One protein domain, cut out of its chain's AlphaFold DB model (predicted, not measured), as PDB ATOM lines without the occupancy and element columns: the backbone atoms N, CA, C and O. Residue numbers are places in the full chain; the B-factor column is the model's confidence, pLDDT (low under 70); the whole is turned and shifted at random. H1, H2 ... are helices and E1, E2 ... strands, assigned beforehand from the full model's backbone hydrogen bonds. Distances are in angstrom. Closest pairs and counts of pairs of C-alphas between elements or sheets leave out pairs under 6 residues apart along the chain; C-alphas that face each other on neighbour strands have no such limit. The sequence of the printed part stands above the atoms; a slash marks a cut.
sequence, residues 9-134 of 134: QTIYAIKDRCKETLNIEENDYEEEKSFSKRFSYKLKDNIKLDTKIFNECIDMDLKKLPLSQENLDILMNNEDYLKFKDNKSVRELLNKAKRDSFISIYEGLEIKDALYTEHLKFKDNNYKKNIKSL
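Overview. This is residues 9 to 134 of the 134 residues of an uncharacterized protein of Acinetobacter seifertii (UniProt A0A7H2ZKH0). Picture two lobes that meet at a corner: in one, the helices H1 and H2 cross beside a long loop and the short strand E1; in the other, H4 and H5 pack on the long helix H6, with H3 beside its first part. H6 makes one arm of this V and its last stretch sticks out from residue 123, while the loop of residues 32 to 50 reaches in between the lobes. The printed part has 126 residues, with six named helices and one named strand in the order H1, E1, H2, H3, H4, H5, H6, and its class is mostly helix. It is loose, with a radius of gyration of the C-alphas of 17.8 A, and flat, spanning 56 by 40 by 21 A.

Along the chain. Find C-alpha 9 at (-53.799, -26.692, -49.863); from there H1, residues 9 to 22, runs 20.1 A. Next comes E1, residues 29 to 31, which pairs with no named strand, though its residues form a short antiparallel pairing with residues 42 to 43. H2, residues 51 to 62, begins at C-alpha 51, (-33.313, -20.462, -48.217), and runs 16.9 A. Then look for H3 at residues 69 to 76, H4 at 79 to 84 and H5 at 88 to 99, the last 16.7 A long. H6, residues 105 to 132, runs 41.1 A to C-alpha 132 at (-29.705, -64.322, -42.489).

Arrangement. Start at H6, the hub, which touches four helices. H5 and H6 form a helical hairpin: they touch, closest at the C-alphas of Val 90 and Ala 114, 5.8 A apart, at a shallow tilt of 19 degrees, opposite ways. H4 touches residues 115 to 119 of H6, about perpendicular at 79 degrees, closest at the C-alphas of Asp 80 and Leu 115, 6.0 A apart. H3 and H6 only just touch, with 3 pairs of C-alphas within 8 A; the closest, Leu 75 and Lys 112, are 7.6 A apart. H2 and H6 only just touch, with 3 pairs, and only at their ends; the C-alphas of Leu 62 and Tyr 106 are closest, 4.9 A apart. Farther out, H1 touches H2 at a steep tilt of 49 degrees, opposite ways, with the C-alphas of Cys 18 and Cys 57 closest at 6.0 A. H1 and H6 are apart. Every O i to N i+4 pair is within hydrogen-bond range in H1, H2, H3, H4 and H6, and 7 of 8 are in H5.

Size, cuts and confidence. The two C-alphas farthest apart, those of Asn 23 and Leu 134, are 58.9 A apart. Look at residues 123 to 134, of which 123 to 132 belong to H6: they stand free. The printed part has no cut, and its long link joins E1 to H2. Mean pLDDT of the printed part is 79.8; it is under 70 at residues 26 to 41, 45 to 48, 100 and 129 to 134.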
ATOM      1  N   GLN A   9     -53.322 -28.012 -49.431       81.31
ATOM      2  CA  GLN A   9     -53.799 -26.692 -49.863       81.31
ATOM      3  C   GLN A   9     -53.350 -25.578 -48.909       81.31
ATOM      4  O   GLN A   9     -52.883 -24.533 -49.355       81.31
ATOM      5  N   THR A  10     -53.435 -25.817 -47.600       83.69
ATOM      6  CA  THR A  10     -52.984 -24.870 -46.572       83.69
ATOM      7  C   THR A  10     -51.478 -24.653 -46.651       83.69
ATOM      8  O   THR A  10     -51.014 -23.518 -46.563       83.69
ATOM      9  N   ILE A  11     -50.707 -25.721 -46.869       82.31
ATOM     10  CA  ILE A  11     -49.250 -25.645 -47.021       82.31
ATOM     11  C   ILE A  11     -48.879 -24.804 -48.249       82.31
ATOM     12  O   ILE A  11     -48.003 -23.943 -48.154       82.31
ATOM     13  N   TYR A  12     -49.574 -24.978 -49.377       83.62
ATOM     14  CA  TYR A  12     -49.358 -24.136 -50.555       83.62
ATOM     15  C   TYR A  12     -49.757 -22.675 -50.328       83.62
ATOM     16  O   TYR A  12     -48.993 -21.785 -50.694       83.62
ATOM     17  N   ALA A  13     -50.872 -22.409 -49.647       86.44
ATOM     18  CA  ALA A  13     -51.264 -21.042 -49.307       86.44
ATOM     19  C   ALA A  13     -50.237 -20.345 -48.390       86.44
ATOM     20  O   ALA A  13     -49.936 -19.166 -48.571       86.44
ATOM     21  N   ILE A  14     -49.658 -21.067 -47.422       87.62
ATOM     22  CA  ILE A  14     -48.575 -20.549 -46.565       87.62
ATOM     23  C   ILE A  14     -47.321 -20.271 -47.387       87.62
ATOM     24  O   ILE A  14     -46.706 -19.219 -47.219       87.62
ATOM     25  N   LYS A  15     -46.950 -21.194 -48.283       84.50
ATOM     26  CA  LYS A  15     -45.815 -21.016 -49.196       84.50
ATOM     27  C   LYS A  15     -45.951 -19.705 -49.967       84.50
ATOM     28  O   LYS A  15     -45.006 -18.921 -49.983       84.50
ATOM     29  N   ASP A  16     -47.114 -19.458 -50.564       84.81
ATOM     30  CA  ASP A  16     -47.342 -18.260 -51.374       84.81
ATOM     31  C   ASP A  16     -47.352 -16.981 -50.526       84.81
ATOM     32  O   ASP A  16     -46.689 -16.008 -50.879       84.81
ATOM     33  N   ARG A  17     -47.943 -17.009 -49.328       87.44
ATOM     34  CA  ARG A  17     -47.840 -15.883 -48.386       87.44
ATOM     35  C   ARG A  17     -46.396 -15.587 -47.961       87.44
ATOM     36  O   ARG A  17     -46.007 -14.424 -47.846       87.44
ATOM     37  N   CYS A  18     -45.589 -16.616 -47.713       87.38
ATOM     38  CA  CYS A  18     -44.180 -16.440 -47.364       87.38
ATOM     39  C   CYS A  18     -43.360 -15.871 -48.526       87.38
ATOM     40  O   CYS A  18     -42.430 -15.105 -48.276       87.38
ATOM     41  N   LYS A  19     -43.719 -16.179 -49.782       83.25
ATOM     42  CA  LYS A  19     -43.117 -15.533 -50.960       83.25
ATOM     43  C   LYS A  19     -43.392 -14.041 -50.976       83.25
ATOM     44  O   LYS A  19     -42.452 -13.263 -51.081       83.25
ATOM     45  N   GLU A  20     -44.660 -13.661 -50.834       85.62
ATOM     46  CA  GLU A  20     -45.077 -12.256 -50.825       85.62
ATOM     47  C   GLU A  20     -44.388 -11.491 -49.692       85.62
ATOM     48  O   GLU A  20     -43.826 -10.421 -49.904       85.62
ATOM     49  N   THR A  21     -44.348 -12.082 -48.495       86.06
ATOM     50  CA  THR A  21     -43.725 -11.471 -47.308       86.06
ATOM     51  C   THR A  21     -42.226 -11.231 -47.495       86.06
ATOM     52  O   THR A  21     -41.687 -10.239 -47.005       86.06
ATOM     53  N   LEU A  22     -41.542 -12.145 -48.184       85.12
ATOM     54  CA  LEU A  22     -40.094 -12.106 -48.384       85.12
ATOM     55  C   LEU A  22     -39.689 -11.524 -49.749       85.12
ATOM     56  O   LEU A  22     -38.498 -11.499 -50.052       85.12
ATOM     57  N   ASN A  23     -40.652 -11.022 -50.533       82.75
ATOM     58  CA  ASN A  23     -40.466 -10.502 -51.892       82.75
ATOM     59  C   ASN A  23     -39.690 -11.471 -52.808       82.75
ATOM     60  O   ASN A  23     -38.741 -11.071 -53.479       82.75
ATOM     61  N   ILE A  24     -40.072 -12.750 -52.794       76.38
ATOM     62  CA  ILE A  24     -39.490 -13.794 -53.651       76.38
ATOM     63  C   ILE A  24     -40.279 -13.848 -54.960       76.38
ATOM     64  O   ILE A  24     -41.499 -14.033 -54.930       76.38
ATOM     65  N   GLU A  25     -39.603 -13.729 -56.102       73.19
ATOM     66  CA  GLU A  25     -40.250 -13.806 -57.413       73.19
ATOM     67  C   GLU A  25     -40.476 -15.265 -57.846       73.19
ATOM     68  O   GLU A  25     -39.788 -16.196 -57.434       73.19
ATOM     69  N   GLU A  26     -41.455 -15.503 -58.722       63.59
ATOM     70  CA  GLU A  26     -41.791 -16.860 -59.185       63.59
ATOM     71  C   GLU A  26     -40.619 -17.548 -59.915       63.59
ATOM     72  O   GLU A  26     -40.433 -18.763 -59.824       63.59
ATOM     73  N   ASN A  27     -39.762 -16.755 -60.562       63.59
ATOM     74  CA  ASN A  27     -38.585 -17.221 -61.290       63.59
ATOM     75  C   ASN A  27     -37.400 -17.596 -60.385       63.59
ATOM     76  O   ASN A  27     -36.379 -18.058 -60.902       63.59
ATOM     77  N   ASP A  28     -37.532 -17.458 -59.066       64.25
ATOM     78  CA  ASP A  28     -36.471 -17.668 -58.078       64.25
ATOM     79  C   ASP A  28     -36.394 -19.121 -57.566       64.25
ATOM     80  O   ASP A  28     -35.568 -19.441 -56.713       64.25
ATOM     81  N   TYR A  29     -37.229 -20.031 -58.088       61.19
ATOM     82  CA  TYR A  29     -37.341 -21.421 -57.619       61.19
ATOM     83  C   TYR A  29     -36.586 -22.430 -58.477       61.19
ATOM     84  O   TYR A  29     -36.783 -22.495 -59.689       61.19
ATOM     85  N   GLU A  30     -35.747 -23.255 -57.845       54.34
ATOM     86  CA  GLU A  30     -34.963 -24.263 -58.565       54.34
ATOM     87  C   GLU A  30     -35.616 -25.647 -58.561       54.34
ATOM     88  O   GLU A  30     -35.522 -26.348 -59.557       54.34
ATOM     89  N   GLU A  31     -36.311 -26.045 -57.490       54.78
ATOM     90  CA  GLU A  31     -37.078 -27.300 -57.447       54.78
ATOM     91  C   GLU A  31     -37.788 -27.469 -56.093       54.78
ATOM     92  O   GLU A  31     -37.223 -27.158 -55.039       54.78
ATOM     93  N   GLU A  32     -38.982 -28.072 -56.093       53.41
ATOM     94  CA  GLU A  32     -39.573 -28.687 -54.896       53.41
ATOM     95  C   GLU A  32     -38.828 -29.996 -54.582       53.41
ATOM     96  O   GLU A  32     -39.314 -31.100 -54.830       53.41
ATOM     97  N   LYS A  33     -37.615 -29.909 -54.028       44.94
ATOM     98  CA  LYS A  33     -37.000 -31.089 -53.414       44.94
ATOM     99  C   LYS A  33     -37.656 -31.316 -52.055       44.94
ATOM    100  O   LYS A  33     -37.195 -30.805 -51.040       44.94
ATOM    101  N   SER A  34     -38.691 -32.157 -52.041       44.00
ATOM    102  CA  SER A  34     -39.145 -32.875 -50.841       44.00
ATOM    103  C   SER A  34     -38.020 -33.815 -50.376       44.00
ATOM    104  O   SER A  34     -38.099 -35.040 -50.520       44.00
ATOM    105  N   PHE A  35     -36.920 -33.263 -49.863       35.50
ATOM    106  CA  PHE A  35     -35.863 -34.065 -49.275       35.50
ATOM    107  C   PHE A  35     -36.271 -34.390 -47.844       35.50
ATOM    108  O   PHE A  35     -36.172 -33.586 -46.925       35.50
ATOM    109  N   SER A  36     -36.767 -35.614 -47.691       40.84
ATOM    110  CA  SER A  36     -37.236 -36.205 -46.442       40.84
ATOM    111  C   SER A  36     -38.448 -35.515 -45.815       40.84
ATOM    112  O   SER A  36     -38.329 -34.833 -44.815       40.84
ATOM    113  N   LYS A  37     -39.634 -35.833 -46.344       52.81
ATOM    114  CA  LYS A  37     -40.921 -35.905 -45.626       52.81
ATOM    115  C   LYS A  37     -41.496 -34.605 -45.009       52.81
ATOM    116  O   LYS A  37     -42.707 -34.463 -44.942       52.81
ATOM    117  N   ARG A  38     -40.690 -33.586 -44.736       59.62
ATOM    118  CA  ARG A  38     -41.108 -32.194 -44.578       59.62
ATOM    119  C   ARG A  38     -41.051 -31.468 -45.912       59.62
ATOM    120  O   ARG A  38     -40.192 -31.745 -46.748       59.62
ATOM    121  N   PHE A  39     -41.938 -30.492 -46.083       63.31
ATOM    122  CA  PHE A  39     -41.809 -29.504 -47.146       63.31
ATOM    123  C   PHE A  39     -40.585 -28.641 -46.869       63.31
ATOM    124  O   PHE A  39     -40.637 -27.724 -46.060       63.31
ATOM    125  N   SER A  40     -39.478 -28.964 -47.522       64.12
ATOM    126  CA  SER A  40     -38.340 -28.066 -47.638       64.12
ATOM    127  C   SER A  40     -38.318 -27.501 -49.045       64.12
ATOM    128  O   SER A  40     -38.386 -28.251 -50.020       64.12
ATOM    129  N   TYR A  41     -38.185 -26.192 -49.157       69.00
ATOM    130  CA  TYR A  41     -38.041 -25.516 -50.437       69.00
ATOM    131  C   TYR A  41     -36.591 -25.092 -50.626       69.00
ATOM    132  O   TYR A  41     -35.944 -24.684 -49.660       69.00
ATOM    133  N   LYS A  42     -36.090 -25.178 -51.864       70.81
ATOM    134  CA  LYS A  42     -34.785 -24.641 -52.259       70.81
ATOM    135  C   LYS A  42     -34.996 -23.463 -53.214       70.81
ATOM    136  O   LYS A  42     -35.637 -23.627 -54.255       70.81
ATOM    137  N   LEU A  43     -34.473 -22.293 -52.855       70.81
ATOM    138  CA  LEU A  43     -34.390 -21.154 -53.773       70.81
ATOM    139  C   LEU A  43     -33.193 -21.350 -54.716       70.81
ATOM    140  O   LEU A  43     -32.248 -22.064 -54.371       70.81
ATOM    141  N   LYS A  44     -33.236 -20.750 -55.908       70.94
ATOM    142  CA  LYS A  44     -32.113 -20.770 -56.854       70.94
ATOM    143  C   LYS A  44     -30.880 -20.121 -56.237       70.94
ATOM    144  O   LYS A  44     -30.973 -19.155 -55.483       70.94
ATOM    145  N   ASP A  45     -29.711 -20.616 -56.628       64.38
ATOM    146  CA  ASP A  45     -28.432 -20.162 -56.076       64.38
ATOM    147  C   ASP A  45     -28.128 -18.677 -56.396       64.38
ATOM    148  O   ASP A  45     -27.304 -18.052 -55.731       64.38
ATOM    149  N   ASN A  46     -28.794 -18.079 -57.396       65.38
ATOM    150  CA  ASN A  46     -28.642 -16.667 -57.769       65.38
ATOM    151  C   ASN A  46     -29.476 -15.695 -56.910       65.38
ATOM    152  O   ASN A  46     -29.422 -14.481 -57.134       65.38
ATOM    153  N   ILE A  47     -30.232 -16.202 -55.937       67.62
ATOM    154  CA  ILE A  47     -31.097 -15.410 -55.063       67.62
ATOM    155  C   ILE A  47     -30.334 -15.012 -53.808       67.62
ATOM    156  O   ILE A  47     -29.721 -15.835 -53.136       67.62
ATOM    157  N   LYS A  48     -30.375 -13.718 -53.469       65.38
ATOM    158  CA  LYS A  48     -29.689 -13.178 -52.280       65.38
ATOM    159  C   LYS A  48     -30.333 -13.605 -50.958       65.38
ATOM    160  O   LYS A  48     -29.725 -13.417 -49.907       65.38
ATOM    161  N   LEU A  49     -31.562 -14.112 -51.000       71.00
ATOM    162  CA  LEU A  49     -32.294 -14.560 -49.825       71.00
ATOM    163  C   LEU A  49     -31.814 -15.945 -49.389       71.00
ATOM    164  O   LEU A  49     -31.815 -16.897 -50.167       71.00
ATOM    165  N   ASP A  50     -31.470 -16.064 -48.108       76.62
ATOM    166  CA  ASP A  50     -31.160 -17.353 -47.505       76.62
ATOM    167  C   ASP A  50     -32.408 -18.254 -47.524       76.62
ATOM    168  O   ASP A  50     -33.446 -17.938 -46.935       76.62
ATOM    169  N   THR A  51     -32.285 -19.412 -48.173       78.69
ATOM    170  CA  THR A  51     -33.313 -20.462 -48.217       78.69
ATOM    171  C   THR A  51     -33.793 -20.859 -46.812       78.69
ATOM    172  O   THR A  51     -34.952 -21.246 -46.634       78.69
ATOM    173  N   LYS A  52     -32.943 -20.735 -45.787       82.69
ATOM    174  CA  LYS A  52     -33.310 -20.984 -44.390       82.69
ATOM    175  C   LYS A  52     -34.411 -20.040 -43.906       82.69
ATOM    176  O   LYS A  52     -35.363 -20.511 -43.295       82.69
ATOM    177  N   ILE A  53     -34.328 -18.750 -44.240       84.38
ATOM    178  CA  ILE A  53     -35.322 -17.736 -43.846       84.38
ATOM    179  C   ILE A  53     -36.683 -18.058 -44.467       84.38
ATOM    180  O   ILE A  53     -37.718 -17.956 -43.808       84.38
ATOM    181  N   PHE A  54     -36.688 -18.506 -45.724       84.31
ATOM    182  CA  PHE A  54     -37.922 -18.893 -46.402       84.31
ATOM    183  C   PHE A  54     -38.599 -20.097 -45.733       84.31
ATOM    184  O   PHE A  54     -39.793 -20.049 -45.434       84.31
ATOM    185  N   ASN A  55     -37.837 -21.150 -45.429       84.06
ATOM    186  CA  ASN A  55     -38.380 -22.318 -44.730       84.06
ATOM    187  C   ASN A  55     -38.807 -21.983 -43.288       84.06
ATOM    188  O   ASN A  55     -39.825 -22.488 -42.823       84.06
ATOM    189  N   GLU A  56     -38.096 -21.086 -42.597       87.88
ATOM    190  CA  GLU A  56     -38.480 -20.610 -41.260       87.88
ATOM    191  C   GLU A  56     -39.823 -19.865 -41.268       87.88
ATOM    192  O   GLU A  56     -40.633 -20.081 -40.366       87.88
ATOM    193  N   CYS A  57     -40.101 -19.049 -42.294       89.25
ATOM    194  CA  CYS A  57     -41.406 -18.402 -42.463       89.25
ATOM    195  C   CYS A  57     -42.542 -19.434 -42.535       89.25
ATOM    196  O   CYS A  57     -43.549 -19.316 -41.833       89.25
ATOM    197  N   ILE A  58     -42.348 -20.482 -43.337       88.56
ATOM    198  CA  ILE A  58     -43.338 -21.545 -43.526       88.56
ATOM    199  C   ILE A  58     -43.542 -22.318 -42.221       88.56
ATOM    200  O   ILE A  58     -44.675 -22.465 -41.760       88.56
ATOM    201  N   ASP A  59     -42.456 -22.743 -41.575       89.25
ATOM    202  CA  ASP A  59     -42.490 -23.446 -40.290       89.25
ATOM    203  C   ASP A  59     -43.213 -22.635 -39.207       89.25
ATOM    204  O   ASP A  59     -43.979 -23.189 -38.415       89.25
ATOM    205  N   MET A  60     -42.971 -21.323 -39.148       91.00
ATOM    206  CA  MET A  60     -43.621 -20.433 -38.189       91.00
ATOM    207  C   MET A  60     -45.133 -20.371 -38.379       91.00
ATOM    208  O   MET A  60     -45.859 -20.339 -37.386       91.00
ATOM    209  N   ASP A  61     -45.615 -20.344 -39.617       90.19
ATOM    210  CA  ASP A  61     -47.049 -20.334 -39.894       90.19
ATOM    211  C   ASP A  61     -47.689 -21.702 -39.642       90.19
ATOM    212  O   ASP A  61     -48.741 -21.777 -39.003       90.19
ATOM    213  N   LEU A  62     -47.024 -22.794 -40.028       89.25
ATOM    214  CA  LEU A  62     -47.509 -24.154 -39.771       89.25
ATOM    215  C   LEU A  62     -47.639 -24.469 -38.276       89.25
ATOM    216  O   LEU A  62     -48.526 -25.227 -37.891       89.25
ATOM    217  N   LYS A  63     -46.785 -23.887 -37.425       89.44
ATOM    218  CA  LYS A  63     -46.851 -24.034 -35.958       89.44
ATOM    219  C   LYS A  63     -48.066 -23.350 -35.329       89.44
ATOM    220  O   LYS A  63     -48.447 -23.712 -34.221       89.44
ATOM    221  N   LYS A  64     -48.656 -22.355 -35.997       88.88
ATOM    222  CA  LYS A  64     -49.797 -21.582 -35.473       88.88
ATOM    223  C   LYS A  64     -51.144 -22.180 -35.855       88.88
ATOM    224  O   LYS A  64     -52.146 -21.858 -35.223       88.88
ATOM    225  N   LEU A  65     -51.188 -22.991 -36.908       88.56
ATOM    226  CA  LEU A  65     -52.436 -23.525 -37.434       88.56
ATOM    227  C   LEU A  65     -52.733 -24.902 -36.839       88.56
ATOM    228  O   LEU A  65     -51.844 -25.759 -36.862       88.56
ATOM    229  N   PRO A  66     -53.957 -25.136 -36.332       88.56
ATOM    230  CA  PRO A  66     -54.368 -26.461 -35.893       88.56
ATOM    231  C   PRO A  66     -54.401 -27.420 -37.077       88.56
ATOM    232  O   PRO A  66     -54.854 -27.063 -38.166       88.56
ATOM    233  N   LEU A  67     -53.995 -28.659 -36.831       87.44
ATOM    234  CA  LEU A  67     -54.356 -29.771 -37.690       87.44
ATOM    235  C   LEU A  67     -55.876 -29.971 -37.608       87.44
ATOM    236  O   LEU A  67     -56.442 -30.005 -36.511       87.44
ATOM    237  N   SER A  68     -56.543 -30.076 -38.757       86.00
ATOM    238  CA  SER A  68     -57.992 -30.294 -38.791       86.00
ATOM    239  C   SER A  68     -58.368 -31.634 -38.144       86.00
ATOM    240  O   SER A  68     -57.579 -32.580 -38.154       86.00
ATOM    241  N   GLN A  69     -59.590 -31.741 -37.607       85.06
ATOM    242  CA  GLN A  69     -60.067 -32.997 -37.012       85.06
ATOM    243  C   GLN A  69     -60.041 -34.151 -38.027       85.06
ATOM    244  O   GLN A  69     -59.623 -35.248 -37.684       85.06
ATOM    245  N   GLU A  70     -60.402 -33.886 -39.285       86.88
ATOM    246  CA  GLU A  70     -60.338 -34.870 -40.371       86.88
ATOM    247  C   GLU A  70     -58.913 -35.409 -40.569       86.88
ATOM    248  O   GLU A  70     -58.700 -36.619 -40.612       86.88
ATOM    249  N   ASN A  71     -57.911 -34.528 -40.624       85.25
ATOM    250  CA  ASN A  71     -56.517 -34.948 -40.770       85.25
ATOM    251  C   ASN A  71     -55.976 -35.650 -39.524       85.25
ATOM    252  O   ASN A  71     -55.136 -36.548 -39.637       85.25
ATOM    253  N   LEU A  72     -56.462 -35.269 -38.344       86.31
ATOM    254  CA  LEU A  72     -56.163 -35.952 -37.091       86.31
ATOM    255  C   LEU A  72     -56.705 -37.390 -37.121       86.31
ATOM    256  O   LEU A  72     -55.978 -38.327 -36.791       86.31
ATOM    257  N   ASP A  73     -57.936 -37.578 -37.598       87.19
ATOM    258  CA  ASP A  73     -58.569 -38.889 -37.747       87.19
ATOM    259  C   ASP A  73     -57.846 -39.744 -38.799       87.19
ATOM    260  O   ASP A  73     -57.596 -40.930 -38.564       87.19
ATOM    261  N   ILE A  74     -57.441 -39.156 -39.930       86.56
ATOM    262  CA  ILE A  74     -56.615 -39.831 -40.948       86.56
ATOM    263  C   ILE A  74     -55.296 -40.313 -40.334       86.56
ATOM    264  O   ILE A  74     -54.901 -41.464 -40.531       86.56
ATOM    265  N   LEU A  75     -54.617 -39.455 -39.566       86.62
ATOM    266  CA  LEU A  75     -53.363 -39.801 -38.899       86.62
ATOM    267  C   LEU A  75     -53.562 -40.934 -37.883       86.62
ATOM    268  O   LEU A  75     -52.787 -41.887 -37.874       86.62
ATOM    269  N   MET A  76     -54.597 -40.852 -37.046       87.62
ATOM    270  CA  MET A  76     -54.849 -41.815 -35.968       87.62
ATOM    271  C   MET A  76     -55.317 -43.188 -36.463       87.62
ATOM    272  O   MET A  76     -55.076 -44.190 -35.787       87.62
ATOM    273  N   ASN A  77     -55.954 -43.248 -37.632       89.06
ATOM    274  CA  ASN A  77     -56.396 -44.498 -38.256       89.06
ATOM    275  C   ASN A  77     -55.360 -45.098 -39.220       89.06
ATOM    276  O   ASN A  77     -55.589 -46.165 -39.792       89.06
ATOM    277  N   ASN A  78     -54.211 -44.445 -39.406       88.25
ATOM    278  CA  ASN A  78     -53.145 -44.944 -40.263       88.25
ATOM    279  C   ASN A  78     -52.482 -46.211 -39.679       88.25
ATOM    280  O   ASN A  78     -52.188 -46.277 -38.484       88.25
ATOM    281  N   GLU A  79     -52.181 -47.201 -40.525       90.50
ATOM    282  CA  GLU A  79     -51.556 -48.464 -40.098       90.50
ATOM    283  C   GLU A  79     -50.208 -48.247 -39.391       90.50
ATOM    284  O   GLU A  79     -49.959 -48.835 -38.336       90.50
ATOM    285  N   ASP A  80     -49.360 -47.360 -39.919       90.50
ATOM    286  CA  ASP A  80     -48.063 -47.055 -39.314       90.50
ATOM    287  C   ASP A  80     -48.248 -46.378 -37.953       90.50
ATOM    288  O   ASP A  80     -47.513 -46.691 -37.016       90.50
ATOM    289  N   TYR A  81     -49.254 -45.507 -37.798       91.31
ATOM    290  CA  TYR A  81     -49.587 -44.926 -36.495       91.31
ATOM    291  C   TYR A  81     -49.960 -46.013 -35.491       91.31
ATOM    292  O   TYR A  81     -49.354 -46.103 -34.420       91.31
ATOM    293  N   LEU A  82     -50.907 -46.884 -35.841       93.50
ATOM    294  CA  LEU A  82     -51.354 -47.964 -34.960       93.50
ATOM    295  C   LEU A  82     -50.202 -48.891 -34.554       93.50
ATOM    296  O   LEU A  82     -50.175 -49.371 -33.419       93.50
ATOM    297  N   LYS A  83     -49.242 -49.100 -35.457       94.69
ATOM    298  CA  LYS A  83     -48.104 -50.001 -35.279       94.69
ATOM    299  C   LYS A  83     -46.916 -49.386 -34.538       94.69
ATOM    300  O   LYS A  83     -46.238 -50.101 -33.804       94.69
ATOM    301  N   PHE A  84     -46.632 -48.097 -34.736       94.81
ATOM    302  CA  PHE A  84     -45.395 -47.455 -34.271       94.81
ATOM    303  C   PHE A  84     -45.601 -46.333 -33.245       94.81
ATOM    304  O   PHE A  84     -44.608 -45.808 -32.741       94.81
ATOM    305  N   LYS A  85     -46.841 -45.975 -32.875       93.12
ATOM    306  CA  LYS A  85     -47.136 -44.916 -31.880       93.12
ATOM    307  C   LYS A  85     -46.409 -45.066 -30.537       93.12
ATOM    308  O   LYS A  85     -46.125 -44.061 -29.889       93.12
ATOM    309  N   ASP A  86     -46.093 -46.294 -30.130       94.44
ATOM    310  CA  ASP A  86     -45.434 -46.583 -28.852       94.44
ATOM    311  C   ASP A  86     -43.896 -46.542 -28.933       94.44
ATOM    312  O   ASP A  86     -43.219 -46.558 -27.899       94.44
ATOM    313  N   ASN A  87     -43.320 -46.422 -30.138       94.62
ATOM    314  CA  ASN A  87     -41.881 -46.225 -30.306       94.62
ATOM    315  C   ASN A  87     -41.461 -44.885 -29.695       94.62
ATOM    316  O   ASN A  87     -42.158 -43.881 -29.824       94.62
ATOM    317  N   LYS A  88     -40.286 -44.857 -29.048       92.75
ATOM    318  CA  LYS A  88     -39.818 -43.707 -28.253       92.75
ATOM    319  C   LYS A  88     -39.923 -42.369 -29.002       92.75
ATOM    320  O   LYS A  88     -40.501 -41.434 -28.459       92.75
ATOM    321  N   SER A  89     -39.414 -42.309 -30.234       88.94
ATOM    322  CA  SER A  89     -39.411 -41.109 -31.087       88.94
ATOM    323  C   SER A  89     -40.818 -40.580 -31.378       88.94
ATOM    324  O   SER A  89     -41.062 -39.381 -31.287       88.94
ATOM    325  N   VAL A  90     -41.759 -41.472 -31.688       92.25
ATOM    326  CA  VAL A  90     -43.150 -41.114 -31.999       92.25
ATOM    327  C   VAL A  90     -43.899 -40.727 -30.724       92.25
ATOM    328  O   VAL A  90     -44.567 -39.695 -30.674       92.25
ATOM    329  N   ARG A  91     -43.738 -41.512 -29.655       93.44
ATOM    330  CA  ARG A  91     -44.392 -41.287 -28.363       93.44
ATOM    331  C   ARG A  91     -44.019 -39.941 -27.744       93.44
ATOM    332  O   ARG A  91     -44.871 -39.295 -27.143       93.44
ATOM    333  N   GLU A  92     -42.764 -39.515 -27.875       92.31
ATOM    334  CA  GLU A  92     -42.306 -38.207 -27.389       92.31
ATOM    335  C   GLU A  92     -43.020 -37.049 -28.102       92.31
ATOM    336  O   GLU A  92     -43.506 -36.138 -27.427       92.31
ATOM    337  N   LEU A  93     -43.176 -37.124 -29.429       90.31
ATOM    338  CA  LEU A  93     -43.929 -36.137 -30.214       90.31
ATOM    339  C   LEU A  93     -45.417 -36.123 -29.831       90.31
ATOM    340  O   LEU A  93     -45.978 -35.060 -29.571       90.31
ATOM    341  N   LEU A  94     -46.042 -37.297 -29.696       89.00
ATOM    342  CA  LEU A  94     -47.448 -37.404 -29.286       89.00
ATOM    343  C   LEU A  94     -47.689 -36.852 -27.876       89.00
ATOM    344  O   LEU A  94     -48.686 -36.179 -27.628       89.00
ATOM    345  N   ASN A  95     -46.779 -37.111 -26.937       88.62
ATOM    346  CA  ASN A  95     -46.885 -36.593 -25.573       88.62
ATOM    347  C   ASN A  95     -46.669 -35.078 -25.503       88.62
ATOM    348  O   ASN A  95     -47.249 -34.425 -24.637       88.62
ATOM    349  N   LYS A  96     -45.841 -34.513 -26.389       86.25
ATOM    350  CA  LYS A  96     -45.715 -33.061 -26.539       86.25
ATOM    351  C   LYS A  96     -47.054 -32.462 -26.973       86.25
ATOM    352  O   LYS A  96     -47.601 -31.663 -26.226       86.25
ATOM    353  N   ALA A  97     -47.634 -32.976 -28.052       81.38
ATOM    354  CA  ALA A  97     -48.903 -32.494 -28.590       81.38
ATOM    355  C   ALA A  97     -50.091 -32.647 -27.606       81.38
ATOM    356  O   ALA A  97     -50.946 -31.772 -27.496       81.38
ATOM    357  N   LYS A  98     -50.124 -33.728 -26.807       72.62
ATOM    358  CA  LYS A  98     -51.152 -33.939 -25.765       72.62
ATOM    359  C   LYS A  98     -51.130 -32.901 -24.643       72.62
ATOM    360  O   LYS A  98     -52.183 -32.617 -24.081       72.62
ATOM    361  N   ARG A  99     -49.956 -32.376 -24.273       74.00
ATOM    362  CA  ARG A  99     -49.848 -31.379 -23.191       74.00
ATOM    363  C   ARG A  99     -50.472 -30.048 -23.582       74.00
ATOM    364  O   ARG A  99     -51.068 -29.393 -22.734       74.00
ATOM    365  N   ASP A 100     -50.400 -29.719 -24.862       67.81
ATOM    366  CA  ASP A 100     -50.835 -28.426 -25.376       67.81
ATOM    367  C   ASP A 100     -52.316 -28.454 -25.811       67.81
ATOM    368  O   ASP A 100     -52.870 -27.425 -26.188       67.81
ATOM    369  N   SER A 101     -52.984 -29.623 -25.725       71.00
ATOM    370  CA  SER A 101     -54.363 -29.880 -26.204       71.00
ATOM    371  C   SER A 101     -54.608 -29.420 -27.649       71.00
ATOM    372  O   SER A 101     -55.740 -29.174 -28.061       71.00
ATOM    373  N   PHE A 102     -53.526 -29.305 -28.411       82.56
ATOM    374  CA  PHE A 102     -53.458 -28.709 -29.730       82.56
ATOM    375  C   PHE A 102     -52.359 -29.437 -30.493       82.56
ATOM    376  O   PHE A 102     -51.241 -29.572 -29.999       82.56
ATOM    377  N   ILE A 103     -52.687 -29.928 -31.684       87.94
ATOM    378  CA  ILE A 103     -51.692 -30.456 -32.613       87.94
ATOM    379  C   ILE A 103     -51.626 -29.469 -33.762       87.94
ATOM    380  O   ILE A 103     -52.610 -29.301 -34.480       87.94
ATOM    381  N   SER A 104     -50.487 -28.803 -33.930       89.56
ATOM    382  CA  SER A 104     -50.276 -27.951 -35.099       89.56
ATOM    383  C   SER A 104     -50.112 -28.780 -36.374       89.56
ATOM    384  O   SER A 104     -49.708 -29.945 -36.322       89.56
ATOM    385  N   ILE A 105     -50.334 -28.171 -37.544       87.94
ATOM    386  CA  ILE A 105     -49.983 -28.803 -38.829       87.94
ATOM    387  C   ILE A 105     -48.498 -29.205 -38.825       87.94
ATOM    388  O   ILE A 105     -48.149 -30.308 -39.245       87.94
ATOM    389  N   TYR A 106     -47.629 -28.349 -38.274       87.88
ATOM    390  CA  TYR A 106     -46.198 -28.628 -38.125       87.88
ATOM    391  C   TYR A 106     -45.918 -29.918 -37.340       87.88
ATOM    392  O   TYR A 106     -45.131 -30.753 -37.784       87.88
ATOM    393  N   GLU A 107     -46.571 -30.098 -36.193       88.62
ATOM    394  CA  GLU A 107     -46.416 -31.290 -35.349       88.62
ATOM    395  C   GLU A 107     -47.041 -32.534 -35.985       88.62
ATOM    396  O   GLU A 107     -46.477 -33.622 -35.879       88.62
ATOM    397  N   GLY A 108     -48.159 -32.389 -36.704       88.50
ATOM    398  CA  GLY A 108     -48.742 -33.472 -37.500       88.50
ATOM    399  C   GLY A 108     -47.757 -34.018 -38.538       88.50
ATOM    400  O   GLY A 108     -47.596 -35.236 -38.665       88.50
ATOM    401  N   LEU A 109     -47.036 -33.123 -39.222       86.12
ATOM    402  CA  LEU A 109     -45.963 -33.497 -40.146       86.12
ATOM    403  C   LEU A 109     -44.790 -34.175 -39.413       86.12
ATOM    404  O   LEU A 109     -44.318 -35.210 -39.877       86.12
ATOM    405  N   GLU A 110     -44.366 -33.685 -38.238       88.00
ATOM    406  CA  GLU A 110     -43.310 -34.342 -37.434       88.00
ATOM    407  C   GLU A 110     -43.665 -35.775 -37.053       88.00
ATOM    408  O   GLU A 110     -42.839 -36.685 -37.172       88.00
ATOM    409  N   ILE A 111     -44.899 -35.981 -36.594       89.19
ATOM    410  CA  ILE A 111     -45.387 -37.300 -36.204       89.19
ATOM    411  C   ILE A 111     -45.365 -38.225 -37.421       89.19
ATOM    412  O   ILE A 111     -44.825 -39.329 -37.343       89.19
ATOM    413  N   LYS A 112     -45.888 -37.773 -38.564       86.31
ATOM    414  CA  LYS A 112     -45.899 -38.556 -39.805       86.31
ATOM    415  C   LYS A 112     -44.487 -38.917 -40.278       86.31
ATOM    416  O   LYS A 112     -44.234 -40.051 -40.696       86.31
ATOM    417  N   ASP A 113     -43.542 -37.995 -40.152       86.06
ATOM    418  CA  ASP A 113     -42.149 -38.214 -40.530       86.06
ATOM    419  C   ASP A 113     -41.459 -39.235 -39.633       86.06
ATOM    420  O   ASP A 113     -40.713 -40.101 -40.123       86.06
ATOM    421  N   ALA A 114     -41.733 -39.170 -38.330       88.75
ATOM    422  CA  ALA A 114     -41.274 -40.152 -37.362       88.75
ATOM    423  C   ALA A 114     -41.858 -41.539 -37.672       88.75
ATOM    424  O   ALA A 114     -41.091 -42.496 -37.788       88.75
ATOM    425  N   LEU A 115     -43.168 -41.640 -37.922       89.88
ATOM    426  CA  LEU A 115     -43.841 -42.892 -38.293       89.88
ATOM    427  C   LEU A 115     -43.221 -43.534 -39.536       89.88
ATOM    428  O   LEU A 115     -42.823 -44.697 -39.502       89.88
ATOM    429  N   TYR A 116     -43.026 -42.760 -40.606       86.69
ATOM    430  CA  TYR A 116     -42.370 -43.267 -41.812       86.69
ATOM    431  C   TYR A 116     -40.931 -43.719 -41.526       86.69
ATOM    432  O   TYR A 116     -40.435 -44.662 -42.139       86.69
ATOM    433  N   THR A 117     -40.212 -43.035 -40.628       87.62
ATOM    434  CA  THR A 117     -38.838 -43.428 -40.260       87.62
ATOM    435  C   THR A 117     -38.837 -44.797 -39.591       87.62
ATOM    436  O   THR A 117     -38.013 -45.645 -39.929       87.62
ATOM    437  N   GLU A 118     -39.774 -45.028 -38.676       90.12
ATOM    438  CA  GLU A 118     -39.945 -46.320 -38.013       90.12
ATOM    439  C   GLU A 118     -40.366 -47.416 -39.002       90.12
ATOM    440  O   GLU A 118     -39.813 -48.518 -38.962       90.12
ATOM    441  N   HIS A 119     -41.230 -47.099 -39.969       89.00
ATOM    442  CA  HIS A 119     -41.588 -48.017 -41.054       89.00
ATOM    443  C   HIS A 119     -40.386 -48.454 -41.893       89.00
ATOM    444  O   HIS A 119     -40.202 -49.649 -42.140       89.00
ATOM    445  N   LEU A 120     -39.539 -47.510 -42.313       87.69
ATOM    446  CA  LEU A 120     -38.323 -47.838 -43.063       87.69
ATOM    447  C   LEU A 120     -37.387 -48.733 -42.247       87.69
ATOM    448  O   LEU A 120     -36.945 -49.765 -42.747       87.69
ATOM    449  N   LYS A 121     -37.152 -48.401 -40.971       88.44
ATOM    450  CA  LYS A 121     -36.344 -49.241 -40.070       88.44
ATOM    451  C   LYS A 121     -36.923 -50.650 -39.949       88.44
ATOM    452  O   LYS A 121     -36.175 -51.627 -39.959       88.44
ATOM    453  N   PHE A 122     -38.244 -50.774 -39.830       88.50
ATOM    454  CA  PHE A 122     -38.925 -52.065 -39.764       88.50
ATOM    455  C   PHE A 122     -38.723 -52.878 -41.049       88.50
ATOM    456  O   PHE A 122     -38.366 -54.056 -40.975       88.50
ATOM    457  N   LYS A 123     -38.895 -52.259 -42.224       86.81
ATOM    458  CA  LYS A 123     -38.654 -52.901 -43.524       86.81
ATOM    459  C   LYS A 123     -37.211 -53.370 -43.681       86.81
ATOM    460  O   LYS A 123     -36.998 -54.537 -44.004       86.81
ATOM    461  N   ASP A 124     -36.245 -52.512 -43.372       83.56
ATOM    462  CA  ASP A 124     -34.820 -52.840 -43.456       83.56
ATOM    463  C   ASP A 124     -34.445 -53.991 -42.518       83.56
ATOM    464  O   ASP A 124     -33.697 -54.897 -42.891       83.56
ATOM    465  N   ASN A 125     -34.983 -53.991 -41.297       80.31
ATOM    466  CA  ASN A 125     -34.733 -55.055 -40.328       80.31
ATOM    467  C   ASN A 125     -35.340 -56.393 -40.763       80.31
ATOM    468  O   ASN A 125     -34.704 -57.429 -40.578       80.31
ATOM    469  N   ASN A 126     -36.535 -56.393 -41.357       76.38
ATOM    470  CA  ASN A 126     -37.132 -57.618 -41.897       76.38
ATOM    471  C   ASN A 126     -36.373 -58.130 -43.120       76.38
ATOM    472  O   ASN A 126     -36.114 -59.327 -43.214       76.38
ATOM    473  N   TYR A 127     -35.940 -57.235 -44.007       71.50
ATOM    474  CA  TYR A 127     -35.100 -57.598 -45.144       71.50
ATOM    475  C   TYR A 127     -33.787 -58.256 -44.686       71.50
ATOM    476  O   TYR A 127     -33.444 -59.349 -45.133       71.50
ATOM    477  N   LYS A 128     -33.097 -57.659 -43.705       73.69
ATOM    478  CA  LYS A 128     -31.860 -58.216 -43.125       73.69
ATOM    479  C   LYS A 128     -32.072 -59.549 -42.400       73.69
ATOM    480  O   LYS A 128     -31.177 -60.393 -42.428       73.69
ATOM    481  N   LYS A 129     -33.218 -59.750 -41.740       67.88
ATOM    482  CA  LYS A 129     -33.563 -61.033 -41.101       67.88
ATOM    483  C   LYS A 129     -33.775 -62.139 -42.133       67.88
ATOM    484  O   LYS A 129     -33.230 -63.218 -41.945       67.88
ATOM    485  N   ASN A 130     -34.473 -61.840 -43.227       60.72
ATOM    486  CA  ASN A 130     -34.748 -62.807 -44.293       60.72
ATOM    487  C   ASN A 130     -33.483 -63.249 -45.047       60.72
ATOM    488  O   ASN A 130     -33.421 -64.378 -45.519       60.72
ATOM    489  N   ILE A 131     -32.459 -62.391 -45.131       64.25
ATOM    490  CA  ILE A 131     -31.158 -62.758 -45.717       64.25
ATOM    491  C   ILE A 131     -30.346 -63.665 -44.784       64.25
ATOM    492  O   ILE A 131     -29.638 -64.538 -45.259       64.25
ATOM    493  N   LYS A 132     -30.434 -63.482 -43.459       58.47
ATOM    494  CA  LYS A 132     -29.705 -64.322 -42.489       58.47
ATOM    495  C   LYS A 132     -30.315 -65.714 -42.285       58.47
ATOM    496  O   LYS A 132     -29.691 -66.540 -41.628       58.47
ATOM    497  N   SER A 133     -31.534 -65.944 -42.769       54.09
ATOM    498  CA  SER A 133     -32.236 -67.231 -42.694       54.09
ATOM    499  C   SER A 133     -32.097 -68.094 -43.958       54.09
ATOM    500  O   SER A 133     -32.751 -69.132 -44.034       54.09
ATOM    501  N   LEU A 134     -31.302 -67.650 -44.936       48.25
ATOM    502  CA  LEU A 134     -30.924 -68.376 -46.155       48.25
ATOM    503  C   LEU A 134     -29.474 -68.854 -46.039       48.25
ATOM    504  O   LEU A 134     -29.198 -69.959 -46.548       48.25
TER     505      LEU A 134